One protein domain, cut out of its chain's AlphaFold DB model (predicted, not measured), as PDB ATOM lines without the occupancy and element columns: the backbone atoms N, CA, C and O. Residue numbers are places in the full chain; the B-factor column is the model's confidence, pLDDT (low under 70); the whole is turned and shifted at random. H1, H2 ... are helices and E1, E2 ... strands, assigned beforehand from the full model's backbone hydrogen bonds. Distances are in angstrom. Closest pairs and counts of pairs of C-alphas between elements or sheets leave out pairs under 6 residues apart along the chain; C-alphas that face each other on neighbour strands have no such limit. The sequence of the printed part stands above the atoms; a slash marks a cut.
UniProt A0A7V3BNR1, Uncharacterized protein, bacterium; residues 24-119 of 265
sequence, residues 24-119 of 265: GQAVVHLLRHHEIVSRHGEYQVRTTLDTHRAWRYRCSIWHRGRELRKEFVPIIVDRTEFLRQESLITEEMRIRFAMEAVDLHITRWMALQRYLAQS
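What this domain is: This is residues 24 to 119 of the 265 residues of an uncharacterized protein of bacterium (UniProt A0A7V3BNR1). One sheet of four strands has the long helix H3 lying along its strands over one face, while the other face is bare of named helices. The short helix H1 stands up from the same face and crosses the early part of H3, and residues 85 to 92 stick out. The printed part has 96 residues with three named helices and four named strands, in the order H1, E1, E2, E3, E4, H2, H3; the sheet runs E1, E2, E3, E4, antiparallel throughout. The class is mixed, helices and strands. The whole is compact, with a radius of gyration of the C-alphas of 14.3 A, yet elongated, spanning 49 by 26 by 20 A.

Where its parts are: The sheet holds E1, residues 35 to 40, 17.1 A long; E2, residues 43 to 50, and E3, residues 56 to 63, each 23.0 A; and E4, residues 75 to 78. H3, residues 91 to 118, measures 40.6 A from C-alpha 91 at (293.789, 348.420, 231.187) to C-alpha 118 at (298.203, 387.886, 239.666). H1, residues 24 to 33, begins with C-alpha 24 at (291.922, 361.006, 225.486) and measures 14.1 A. H2 is residues 80 to 84.

How they stand to each other: The four strands form a meander, each strand the antiparallel neighbour of the one before. In the hairpin E1 and E2, N 38 and O 45 are within hydrogen-bond range at 3.0 A. In the hairpin E2 and E3, N 46 and O 60 are 2.9 A apart, and in the hairpin E3 and E4, N 59 and O 75 are 2.9 A apart. The sheet is twisted, its C-alphas up to 4.2 A off the best plane. H3 is on the sheet at a height of 8.3 A, over E2 and E3, and runs along the strands at 15 degrees to E2 on the local plane; its closest C-alphas to E2 are those of His 105 and Thr 47, 6.2 A. H1 is on the same face, making two layers, helices on one face of a sheet; it stands up from the sheet at 60 degrees and is only just over E1, with 3 C-alphas. H1 touches H3, about perpendicular at 77 degrees, with the C-alphas of Val 27 and Ala 98 closest at 5.7 A; H3 touches H1 with residues 94 to 102 alone. H2 is not on the sheet and is apart from H1 and H3. In H1, H2 and H3, every O i to N i+4 pair is within hydrogen-bond range.

The domain as a whole: The C-alphas farthest apart, those of Ser 87 and Ser 119, are 48.7 A apart. The printed part has no cut. The link from E3 to E4 is long, with 11 residues. Residues 85 to 92 stand free. The mean pLDDT of the printed part is 94.4, and no printed residue is under 70.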
ATOM      1  N   GLY A  24     291.462 362.336 225.887       92.81
ATOM      2  CA  GLY A  24     291.922 361.006 225.486       92.81
ATOM      3  C   GLY A  24     293.309 360.984 224.832       92.81
ATOM      4  O   GLY A  24     294.111 360.124 225.174       92.81
ATOM      5  N   GLN A  25     293.652 361.937 223.960       93.12
ATOM      6  CA  GLN A  25     294.990 362.026 223.359       93.12
ATOM      7  C   GLN A  25     296.073 362.311 224.401       93.12
ATOM      8  O   GLN A  25     297.128 361.683 224.364       93.12
ATOM      9  N   ALA A  26     295.804 363.202 225.362       92.94
ATOM     10  CA  ALA A  26     296.722 363.454 226.468       92.94
ATOM     11  C   ALA A  26     296.917 362.187 227.314       92.94
ATOM     12  O   ALA A  26     298.045 361.816 227.613       92.94
ATOM     13  N   VAL A  27     295.841 361.456 227.621       95.88
ATOM     14  CA  VAL A  27     295.923 360.174 228.343       95.88
ATOM     15  C   VAL A  27     296.767 359.152 227.580       95.88
ATOM     16  O   VAL A  27     297.677 358.564 228.158       95.88
ATOM     17  N   VAL A  28     296.521 358.980 226.277       95.50
ATOM     18  CA  VAL A  28     297.308 358.079 225.419       95.50
ATOM     19  C   VAL A  28     298.779 358.498 225.394       95.50
ATOM     20  O   VAL A  28     299.662 357.650 225.516       95.50
ATOM     21  N   HIS A  29     299.058 359.799 225.285       94.25
ATOM     22  CA  HIS A  29     300.419 360.324 225.320       94.25
ATOM     23  C   HIS A  29     301.096 360.052 226.668       94.25
ATOM     24  O   HIS A  29     302.228 359.574 226.692       94.25
ATOM     25  N   LEU A  30     300.406 360.289 227.789       96.44
ATOM     26  CA  LEU A  30     300.935 360.029 229.129       96.44
ATOM     27  C   LEU A  30     301.223 358.546 229.348       96.44
ATOM     28  O   LEU A  30     302.267 358.207 229.893       96.44
ATOM     29  N   LEU A  31     300.324 357.660 228.916       96.00
ATOM     30  CA  LEU A  31     300.515 356.215 229.032       96.00
ATOM     31  C   LEU A  31     301.673 355.712 228.165       96.00
ATOM     32  O   LEU A  31     302.375 354.792 228.572       96.00
ATOM     33  N   ARG A  32     301.885 356.313 226.987       95.94
ATOM     34  CA  ARG A  32     302.957 355.926 226.057       95.94
ATOM     35  C   ARG A  32     304.325 356.469 226.464       95.94
ATOM     36  O   ARG A  32     305.318 355.761 226.347       95.94
ATOM     37  N   HIS A  33     304.387 357.731 226.879       95.94
ATOM     38  CA  HIS A  33     305.644 358.443 227.119       95.94
ATOM     39  C   HIS A  33     305.966 358.630 228.600       95.94
ATOM     40  O   HIS A  33     307.034 359.144 228.922       95.94
ATOM     41  N   HIS A  34     305.064 358.226 229.499       96.88
ATOM     42  CA  HIS A  34     305.190 358.380 230.951       96.88
ATOM     43  C   HIS A  34     305.331 359.834 231.425       96.88
ATOM     44  O   HIS A  34     305.614 360.088 232.597       96.88
ATOM     45  N   GLU A  35     305.111 360.806 230.537       96.75
ATOM     46  CA  GLU A  35     305.275 362.225 230.815       96.75
ATOM     47  C   GLU A  35     304.402 363.103 229.906       96.75
ATOM     48  O   GLU A  35     304.240 362.832 228.714       96.75
ATOM     49  N   ILE A  36     303.876 364.195 230.468       96.06
ATOM     50  CA  ILE A  36     303.330 365.342 229.729       96.06
ATOM     51  C   ILE A  36     303.956 366.629 230.269       96.06
ATOM     52  O   ILE A  36     304.090 366.806 231.486       96.06
ATOM     53  N   VAL A  37     304.281 367.549 229.356       95.38
ATOM     54  CA  VAL A  37     304.801 368.884 229.668       95.38
ATOM     55  C   VAL A  37     303.996 369.952 228.930       95.38
ATOM     56  O   VAL A  37     303.904 369.908 227.709       95.38
ATOM     57  N   SER A  38     303.501 370.955 229.654       94.06
ATOM     58  CA  SER A  38     302.928 372.185 229.081       94.06
ATOM     59  C   SER A  38     303.804 373.384 229.444       94.06
ATOM     60  O   SER A  38     304.319 373.447 230.561       94.06
ATOM     61  N   ARG A  39     304.009 374.327 228.513       93.94
ATOM     62  CA  ARG A  39     304.963 375.447 228.657       93.94
ATOM     63  C   ARG A  39     304.308 376.806 228.442       93.94
ATOM     64  O   ARG A  39     303.559 376.970 227.486       93.94
ATOM     65  N   HIS A  40     304.590 377.769 229.319       90.44
ATOM     66  CA  HIS A  40     304.161 379.166 229.187       90.44
ATOM     67  C   HIS A  40     305.335 380.078 229.539       90.44
ATOM     68  O   HIS A  40     305.722 380.188 230.705       90.44
ATOM     69  N   GLY A  41     305.938 380.689 228.517       90.12
ATOM     70  CA  GLY A  41     307.198 381.410 228.673       90.12
ATOM     71  C   GLY A  41     308.278 380.501 229.268       90.12
ATOM     72  O   GLY A  41     308.609 379.454 228.714       90.12
ATOM     73  N   GLU A  42     308.806 380.888 230.426       91.94
ATOM     74  CA  GLU A  42     309.858 380.148 231.136       91.94
ATOM     75  C   GLU A  42     309.325 379.113 232.139       91.94
ATOM     76  O   GLU A  42     310.114 378.382 232.753       91.94
ATOM     77  N   TYR A  43     308.002 379.050 232.310       94.12
ATOM     78  CA  TYR A  43     307.331 378.125 233.209       94.12
ATOM     79  C   TYR A  43     306.907 376.854 232.475       94.12
ATOM     80  O   TYR A  43     306.514 376.884 231.307       94.12
ATOM     81  N   GLN A  44     306.971 375.722 233.172       95.88
ATOM     82  CA  GLN A  44     306.569 374.421 232.656       95.88
ATOM     83  C   GLN A  44     305.782 373.666 233.725       95.88
ATOM     84  O   GLN A  44     306.238 373.557 234.860       95.88
ATOM     85  N   VAL A  45     304.628 373.109 233.379       97.00
ATOM     86  CA  VAL A  45     303.948 372.118 234.222       97.00
ATOM     87  C   VAL A  45     304.326 370.749 233.690       97.00
ATOM     88  O   VAL A  45     304.143 370.474 232.509       97.00
ATOM     89  N   ARG A  46     304.892 369.909 234.554       97.50
ATOM     90  CA  ARG A  46     305.377 368.569 234.221       97.50
ATOM     91  C   ARG A  46     304.618 367.547 235.050       97.50
ATOM     92  O   ARG A  46     304.680 367.599 236.282       97.50
ATOM     93  N   THR A  47     303.944 366.618 234.378       98.06
ATOM     94  CA  THR A  47     303.322 365.448 235.009       98.06
ATOM     95  C   THR A  47     304.019 364.188 234.533       98.06
ATOM     96  O   THR A  47     304.036 363.923 233.337       98.06
ATOM     97  N   THR A  48     304.578 363.413 235.458       97.94
ATOM     98  CA  THR A  48     305.205 362.112 235.181       97.94
ATOM     99  C   THR A  48     304.372 360.988 235.777       97.94
ATOM    100  O   THR A  48     303.878 361.146 236.896       97.94
ATOM    101  N   LEU A  49     304.262 359.863 235.074       97.81
ATOM    102  CA  LEU A  49     303.473 358.691 235.449       97.81
ATOM    103  C   LEU A  49     304.357 357.434 235.488       97.81
ATOM    104  O   LEU A  49     304.852 356.984 234.458       97.81
ATOM    105  N   ASP A  50     304.492 356.826 236.661       96.62
ATOM    106  CA  ASP A  50     305.070 355.495 236.850       96.62
ATOM    107  C   ASP A  50     303.925 354.496 237.062       96.62
ATOM    108  O   ASP A  50     303.065 354.704 237.920       96.62
ATOM    109  N   THR A  51     303.888 353.455 236.228       92.88
ATOM    110  CA  THR A  51     302.954 352.316 236.332       92.88
ATOM    111  C   THR A  51     303.681 350.969 236.344       92.88
ATOM    112  O   THR A  51     303.038 349.924 236.399       92.88
ATOM    113  N   HIS A  52     305.019 350.963 236.272       86.56
ATOM    114  CA  HIS A  52     305.790 349.738 236.033       86.56
ATOM    115  C   HIS A  52     306.211 349.044 237.332       86.56
ATOM    116  O   HIS A  52     306.304 347.818 237.380       86.56
ATOM    117  N   ARG A  53     306.500 349.827 238.379       85.31
ATOM    118  CA  ARG A  53     306.875 349.330 239.722       85.31
ATOM    119  C   ARG A  53     306.036 349.935 240.836       85.31
ATOM    120  O   ARG A  53     305.860 349.320 241.885       85.31
ATOM    121  N   ALA A  54     305.553 351.142 240.601       90.31
ATOM    122  CA  ALA A  54     304.651 351.866 241.468       90.31
ATOM    123  C   ALA A  54     303.472 352.342 240.630       90.31
ATOM    124  O   ALA A  54     303.587 352.449 239.414       90.31
ATOM    125  N   TRP A  55     302.362 352.640 241.288       95.44
ATOM    126  CA  TRP A  55     301.244 353.351 240.688       95.44
ATOM    127  C   TRP A  55     301.253 354.761 241.214       95.44
ATOM    128  O   TRP A  55     300.556 355.103 242.170       95.44
ATOM    129  N   ARG A  56     302.140 355.560 240.629       97.75
ATOM    130  CA  ARG A  56     302.444 356.889 241.127       97.75
ATOM    131  C   ARG A  56     302.480 357.875 239.984       97.75
ATOM    132  O   ARG A  56     303.128 357.637 238.972       97.75
ATOM    133  N   TYR A  57     301.880 359.036 240.186       98.19
ATOM    134  CA  TYR A  57     302.181 360.185 239.347       98.19
ATOM    135  C   TYR A  57     302.627 361.371 240.191       98.19
ATOM    136  O   TYR A  57     302.315 361.497 241.377       98.19
ATOM    137  N   ARG A  58     303.398 362.250 239.555       98.06
ATOM    138  CA  ARG A  58     303.909 363.483 240.146       98.06
ATOM    139  C   ARG A  58     303.625 364.634 239.204       98.06
ATOM    140  O   ARG A  58     304.077 364.600 238.066       98.06
ATOM    141  N   CYS A  59     302.936 365.657 239.694       98.25
ATOM    142  CA  CYS A  59     302.714 366.911 238.983       98.25
ATOM    143  C   CYS A  59     303.502 368.033 239.670       98.25
ATOM    144  O   CYS A  59     303.370 368.263 240.873       98.25
ATOM    145  N   SER A  60     304.351 368.720 238.912       97.94
ATOM    146  CA  SER A  60     305.265 369.749 239.418       97.94
ATOM    147  C   SER A  60     305.333 370.933 238.465       97.94
ATOM    148  O   SER A  60     305.147 370.776 237.259       97.94
ATOM    149  N   ILE A  61     305.603 372.120 239.009       97.44
ATOM    150  CA  ILE A  61     305.835 373.324 238.211       97.44
ATOM    151  C   ILE A  61     307.323 373.635 238.227       97.44
ATOM    152  O   ILE A  61     307.967 373.613 239.275       97.44
ATOM    153  N   TRP A  62     307.860 373.920 237.054       96.88
ATOM    154  CA  TRP A  62     309.247 374.261 236.817       96.88
ATOM    155  C   TRP A  62     309.330 375.674 236.258       96.88
ATOM    156  O   TRP A  62     308.479 376.086 235.480       96.88
ATOM    157  N   HIS A  63     310.379 376.398 236.620       94.12
ATOM    158  CA  HIS A  63     310.719 377.704 236.078       94.12
ATOM    159  C   HIS A  63     312.217 377.725 235.782       94.12
ATOM    160  O   HIS A  63     313.035 377.443 236.663       94.12
ATOM    161  N   ARG A  64     312.585 377.984 234.518       91.50
ATOM    162  CA  ARG A  64     313.988 377.980 234.051       91.50
ATOM    163  C   ARG A  64     314.765 376.710 234.451       91.50
ATOM    164  O   ARG A  64     315.906 376.774 234.906       91.50
ATOM    165  N   GLY A  65     314.124 375.545 234.338       93.50
ATOM    166  CA  GLY A  65     314.740 374.255 234.669       93.50
ATOM    167  C   GLY A  65     314.892 373.966 236.168       93.50
ATOM    168  O   GLY A  65     315.530 372.978 236.523       93.50
ATOM    169  N   ARG A  66     314.298 374.771 237.059       95.12
ATOM    170  CA  ARG A  66     314.222 374.493 238.503       95.12
ATOM    171  C   ARG A  66     312.778 374.292 238.947       95.12
ATOM    172  O   ARG A  66     311.897 375.027 238.521       95.12
ATOM    173  N   GLU A  67     312.541 373.323 239.821       95.94
ATOM    174  CA  GLU A  67     311.220 373.062 240.402       95.94
ATOM    175  C   GLU A  67     310.831 374.169 241.408       95.94
ATOM    176  O   GLU A  67     311.585 374.456 242.342       95.94
ATOM    177  N   LEU A  68     309.656 374.782 241.233       93.88
ATOM    178  CA  LEU A  68     309.120 375.855 242.083       93.88
ATOM    179  C   LEU A  68     308.466 375.302 243.352       93.88
ATOM    180  O   LEU A  68     307.248 375.209 243.463       93.88
ATOM    181  N   ARG A  69     309.280 374.910 244.333       93.12
ATOM    182  CA  ARG A  69     308.775 374.253 245.551       93.12
ATOM    183  C   ARG A  69     308.086 375.180 246.550       93.12
ATOM    184  O   ARG A  69     307.303 374.679 247.349       93.12
ATOM    185  N   LYS A  70     308.397 376.481 246.547       90.62
ATOM    186  CA  LYS A  70     307.863 377.434 247.534       90.62
ATOM    187  C   LYS A  70     306.427 377.831 247.205       90.62
ATOM    188  O   LYS A  70     305.562 377.761 248.066       90.62
ATOM    189  N   GLU A  71     306.181 378.192 245.954       93.38
ATOM    190  CA  GLU A  71     304.885 378.664 245.465       93.38
ATOM    191  C   GLU A  71     303.994 377.488 245.039       93.38
ATOM    192  O   GLU A  71     302.773 377.534 245.162       93.38
ATOM    193  N   PHE A  72     304.613 376.402 244.560       95.12
ATOM    194  CA  PHE A  72     303.922 375.257 243.981       95.12
ATOM    195  C   PHE A  72     304.504 373.925 244.461       95.12
ATOM    196  O   PHE A  72     305.126 373.185 243.694       95.12
ATOM    197  N   VAL A  73     304.194 373.552 245.706       96.56
ATOM    198  CA  VAL A  73     304.565 372.242 246.273       96.56
ATOM    199  C   VAL A  73     304.157 371.106 245.318       96.56
ATOM    200  O   VAL A  73     302.987 371.062 244.913       96.56
ATOM    201  N   PRO A  74     305.081 370.210 244.921       97.50
ATOM    202  CA  PRO A  74     304.776 369.109 244.013       97.50
ATOM    203  C   PRO A  74     303.672 368.214 244.570       97.50
ATOM    204  O   PRO A  74     303.710 367.832 245.738       97.50
ATOM    205  N   ILE A  75     302.711 367.850 243.724       97.81
ATOM    206  CA  ILE A  75     301.637 366.930 244.096       97.81
ATOM    207  C   ILE A  75     302.069 365.535 243.665       97.81
ATOM    208  O   ILE A  75     302.333 365.302 242.483       97.81
ATOM    209  N   ILE A  76     302.166 364.627 244.630       97.94
ATOM    210  CA  ILE A  76     302.520 363.225 244.418       97.94
ATOM    211  C   ILE A  76     301.329 362.394 244.872       97.94
ATOM    212  O   ILE A  76     300.918 362.492 246.025       97.94
ATOM    213  N   VAL A  77     300.789 361.587 243.966       97.81
ATOM    214  CA  VAL A  77     299.722 360.636 244.280       97.81
ATOM    215  C   VAL A  77     300.281 359.243 244.098       97.81
ATOM    216  O   VAL A  77     300.796 358.922 243.030       97.81
ATOM    217  N   ASP A  78     300.205 358.445 245.158       97.62
ATOM    218  CA  ASP A  78     300.674 357.067 245.193       97.62
ATOM    219  C   ASP A  78     299.502 356.143 245.535       97.62
ATOM    220  O   ASP A  78     298.894 356.253 246.598       97.62
ATOM    221  N   ARG A  79     299.162 355.255 244.603       96.44
ATOM    222  CA  ARG A  79     298.104 354.243 244.723       96.44
ATOM    223  C   ARG A  79     298.679 352.829 244.778       96.44
ATOM    224  O   ARG A  79     297.936 351.865 244.624       96.44
ATOM    225  N   THR A  80     299.988 352.686 244.985       94.06
ATOM    226  CA  THR A  80     300.670 351.388 244.901       94.06
ATOM    227  C   THR A  80     300.102 350.377 245.896       94.06
ATOM    228  O   THR A  80     299.884 349.231 245.524       94.06
ATOM    229  N   GLU A  81     299.824 350.777 247.140       93.19
ATOM    230  CA  GLU A  81     299.266 349.866 248.152       93.19
ATOM    231  C   GLU A  81     297.831 349.443 247.839       93.19
ATOM    232  O   GLU A  81     297.514 348.261 247.928       93.19
ATOM    233  N   PHE A  82     296.994 350.389 247.405       89.62
ATOM    234  CA  PHE A  82     295.617 350.113 246.999       89.62
ATOM    235  C   PHE A  82     295.576 349.097 245.852       89.62
ATOM    236  O   PHE A  82     294.839 348.121 245.899       89.62
ATOM    237  N   LEU A  83     296.440 349.270 244.852       87.25
ATOM    238  CA  LEU A  83     296.459 348.412 243.669       87.25
ATOM    239  C   LEU A  83     297.185 347.082 243.871       87.25
ATOM    240  O   LEU A  83     296.988 346.167 243.081       87.25
ATOM    241  N   ARG A  84     297.976 346.935 244.939       86.69
ATOM    242  CA  ARG A  84     298.504 345.626 245.354       86.69
ATOM    243  C   ARG A  84     297.422 344.692 245.888       86.69
ATOM    244  O   ARG A  84     297.651 343.488 245.909       86.69
ATOM    245  N   GLN A  85     296.296 345.230 246.354       89.38
ATOM    246  CA  GLN A  85     295.175 344.428 246.855       89.38
ATOM    247  C   GLN A  85     294.298 343.883 245.719       89.38
ATOM    248  O   GLN A  85     293.543 342.938 245.930       89.38
ATOM    249  N   GLU A  86     294.425 344.440 244.513       89.75
ATOM    250  CA  GLU A  86     293.678 344.014 243.333       89.75
ATOM    251  C   GLU A  86     294.353 342.800 242.680       89.75
ATOM    252  O   GLU A  86     295.548 342.812 242.382       89.75
ATOM    253  N   SER A  87     293.583 341.738 242.429       85.19
ATOM    254  CA  SER A  87     294.117 340.477 241.889       85.19
ATOM    255  C   SER A  87     294.549 340.577 240.425       85.19
ATOM    256  O   SER A  87     295.363 339.780 239.963       85.19
ATOM    257  N   LEU A  88     293.985 341.531 239.679       93.19
ATOM    258  CA  LEU A  88     294.300 341.762 238.277       93.19
ATOM    259  C   LEU A  88     294.258 343.257 237.971       93.19
ATOM    260  O   LEU A  88     293.220 343.905 238.069       93.19
ATOM    261  N   ILE A  89     295.388 343.787 237.523       91.75
ATOM    262  CA  ILE A  89     295.467 345.135 236.972       91.75
ATOM    263  C   ILE A  89     294.845 345.123 235.573       91.75
ATOM    264  O   ILE A  89     295.386 344.500 234.658       91.75
ATOM    265  N   THR A  90     293.738 345.842 235.384       94.69
ATOM    266  CA  THR A  90     293.100 345.987 234.069       94.69
ATOM    267  C   THR A  90     293.595 347.235 233.331       94.69
ATOM    268  O   THR A  90     294.051 348.212 233.933       94.69
ATOM    269  N   GLU A  91     293.478 347.234 232.000       94.56
ATOM    270  CA  GLU A  91     293.789 348.420 231.187       94.56
ATOM    271  C   GLU A  91     292.867 349.599 231.533       94.56
ATOM    272  O   GLU A  91     293.300 350.749 231.546       94.56
ATOM    273  N   GLU A  92     291.617 349.326 231.917       95.31
ATOM    274  CA  GLU A  92     290.679 350.356 232.368       95.31
ATOM    275  C   GLU A  92     291.201 351.095 233.611       95.31
ATOM    276  O   GLU A  92     291.118 352.322 233.684       95.31
ATOM    277  N   MET A  93     291.806 350.377 234.563       94.62
ATOM    278  CA  MET A  93     292.414 350.987 235.750       94.62
ATOM    279  C   MET A  93     293.614 351.867 235.382       94.62
ATOM    280  O   MET A  93     293.746 352.969 235.919       94.62
ATOM    281  N   ARG A  94     294.454 351.431 234.428       95.00
ATOM    282  CA  ARG A  94     295.578 352.231 233.897       95.00
ATOM    283  C   ARG A  94     295.080 353.519 233.251       95.00
ATOM    284  O   ARG A  94     295.592 354.594 233.561       95.00
ATOM    285  N   ILE A  95     294.058 353.418 232.402       95.94
ATOM    286  CA  ILE A  95     293.437 354.562 231.726       95.94
ATOM    287  C   ILE A  95     292.829 355.521 232.751       95.94
ATOM    288  O   ILE A  95     293.086 356.720 232.678       95.94
ATOM    289  N   ARG A  96     292.084 355.012 233.738       96.25
ATOM    290  CA  ARG A  96     291.464 355.829 234.791       96.25
ATOM    291  C   ARG A  96     292.510 356.575 235.624       96.25
ATOM    292  O   ARG A  96     292.354 357.768 235.869       96.25
ATOM    293  N   PHE A  97     293.599 355.905 235.996       96.44
ATOM    294  CA  PHE A  97     294.699 356.528 236.735       96.44
ATOM    295  C   PHE A  97     295.428 357.596 235.904       96.44
ATOM    296  O   PHE A  97     295.722 358.686 236.394       96.44
ATOM    297  N   ALA A  98     295.663 357.337 234.615       96.69
ATOM    298  CA  ALA A  98     296.233 358.330 233.709       96.69
ATOM    299  C   ALA A  98     295.284 359.519 233.464       96.69
ATOM    300  O   ALA A  98     295.745 360.655 233.367       96.69
ATOM    301  N   MET A  99     293.966 359.294 233.413       97.19
ATOM    302  CA  MET A  99     292.964 360.364 233.351       97.19
ATOM    303  C   MET A  99     293.034 361.281 234.574       97.19
ATOM    304  O   MET A  99     293.047 362.496 234.395       97.19
ATOM    305  N   GLU A 100     293.142 360.721 235.784       97.44
ATOM    306  CA  GLU A 100     293.309 361.488 237.031       97.44
ATOM    307  C   GLU A 100     294.574 362.366 236.976       97.44
ATOM    308  O   GLU A 100     294.534 363.562 237.275       97.44
ATOM    309  N   ALA A 101     295.692 361.803 236.506       97.38
ATOM    310  CA  ALA A 101     296.947 362.535 236.342       97.38
ATOM    311  C   ALA A 101     296.841 363.688 235.320       97.38
ATOM    312  O   ALA A 101     297.412 364.762 235.538       97.38
ATOM    313  N   VAL A 102     296.108 363.485 234.218       96.62
ATOM    314  CA  VAL A 102     295.840 364.521 233.205       96.62
ATOM    315  C   VAL A 102     294.924 365.614 233.757       96.62
ATOM    316  O   VAL A 102     295.207 366.795 233.559       96.62
ATOM    317  N   ASP A 103     293.874 365.264 234.499       96.31
ATOM    318  CA  ASP A 103     292.995 366.251 235.141       96.31
ATOM    319  C   ASP A 103     293.761 367.119 236.141       96.31
ATOM    320  O   ASP A 103     293.606 368.347 236.170       96.31
ATOM    321  N   LEU A 104     294.654 366.500 236.919       96.94
ATOM    322  CA  LEU A 104     295.535 367.233 237.815       96.94
ATOM    323  C   LEU A 104     296.491 368.150 237.042       96.94
ATOM    324  O   LEU A 104     296.690 369.294 237.448       96.94
ATOM    325  N   HIS A 105     297.056 367.677 235.928       96.38
ATOM    326  CA  HIS A 105     297.915 368.487 235.063       96.38
ATOM    327  C   HIS A 105     297.188 369.743 234.573       96.38
ATOM    328  O   HIS A 105     297.702 370.850 234.731       96.38
ATOM    329  N   ILE A 106     295.969 369.589 234.047       94.88
ATOM    330  CA  ILE A 106     295.132 370.697 233.566       94.88
ATOM    331  C   ILE A 106     294.799 371.656 234.714       94.88
ATOM    332  O   ILE A 106     294.955 372.871 234.583       94.88
ATOM    333  N   THR A 107     294.398 371.128 235.870       95.88
ATOM    334  CA  THR A 107     294.095 371.940 237.058       95.88
ATOM    335  C   THR A 107     295.310 372.759 237.492       95.88
ATOM    336  O   THR A 107     295.200 373.953 237.785       95.88
ATOM    337  N   ARG A 108     296.493 372.133 237.500       96.12
ATOM    338  CA  ARG A 108     297.752 372.773 237.886       96.12
ATOM    339  C   ARG A 108     298.192 373.820 236.871       96.12
ATOM    340  O   ARG A 108     298.648 374.891 237.262       96.12
ATOM    341  N   TRP A 109     297.996 373.536 235.590       95.56
ATOM    342  CA  TRP A 109     298.212 374.479 234.504       95.56
ATOM    343  C   TRP A 109     297.346 375.732 234.647       95.56
ATOM    344  O   TRP A 109     297.859 376.847 234.613       95.56
ATOM    345  N   MET A 110     296.049 375.570 234.910       95.19
ATOM    346  CA  MET A 110     295.148 376.702 235.137       95.19
ATOM    347  C   MET A 110     295.518 377.503 236.392       95.19
ATOM    348  O   MET A 110     295.392 378.726 236.403       95.19
ATOM    349  N   ALA A 111     295.995 376.836 237.447       95.25
ATOM    350  CA  ALA A 111     296.495 377.511 238.644       95.25
ATOM    351  C   ALA A 111     297.748 378.355 238.350       95.25
ATOM    352  O   ALA A 111     297.837 379.482 238.830       95.25
ATOM    353  N   LEU A 112     298.672 377.849 237.525       94.62
ATOM    354  CA  LEU A 112     299.835 378.611 237.064       94.62
ATOM    355  C   LEU A 112     299.413 379.849 236.273       94.62
ATOM    356  O   LEU A 112     299.901 380.937 236.554       94.62
ATOM    357  N   GLN A 113     298.485 379.703 235.326       93.81
ATOM    358  CA  GLN A 113     297.985 380.834 234.537       93.81
ATOM    359  C   GLN A 113     297.390 381.927 235.437       93.81
ATOM    360  O   GLN A 113     297.693 383.105 235.267       93.81
ATOM    361  N   ARG A 114     296.606 381.542 236.455       94.44
ATOM    362  CA  ARG A 114     296.073 382.486 237.451       94.44
ATOM    363  C   ARG A 114     297.169 383.155 238.277       94.44
ATOM    364  O   ARG A 114     297.098 384.358 238.491       94.44
ATOM    365  N   TYR A 115     298.172 382.400 238.715       92.69
ATOM    366  CA  TYR A 115     299.311 382.944 239.456       92.69
ATOM    367  C   TYR A 115     300.087 383.976 238.630       92.69
ATOM    368  O   TYR A 115     300.374 385.063 239.124       92.69
ATOM    369  N   LEU A 116     300.355 383.681 237.357       91.06
ATOM    370  CA  LEU A 116     301.046 384.606 236.457       91.06
ATOM    371  C   LEU A 116     300.221 385.866 236.181       91.06
ATOM    372  O   LEU A 116     300.774 386.959 236.146       91.06
ATOM    373  N   ALA A 117     298.898 385.735 236.053       90.69
ATOM    374  CA  ALA A 117     298.011 386.888 235.924       90.69
ATOM    375  C   ALA A 117     297.977 387.768 237.193       90.69
ATOM    376  O   ALA A 117     297.729 388.966 237.096       90.69
ATOM    377  N   GLN A 118     298.217 387.186 238.374       91.31
ATOM    378  CA  GLN A 118     298.203 387.886 239.666       91.31
ATOM    379  C   GLN A 118     299.566 388.437 240.101       91.31
ATOM    380  O   GLN A 118     299.593 389.301 240.975       91.31
ATOM    381  N   SER A 119     300.676 387.981 239.510       83.12
ATOM    382  CA  SER A 119     302.023 388.507 239.777       83.12
ATOM    383  C   SER A 119     302.531 389.354 238.598       83.12
ATOM    384  O   SER A 119     303.433 388.932 237.871       83.12
TER     385      SER A 119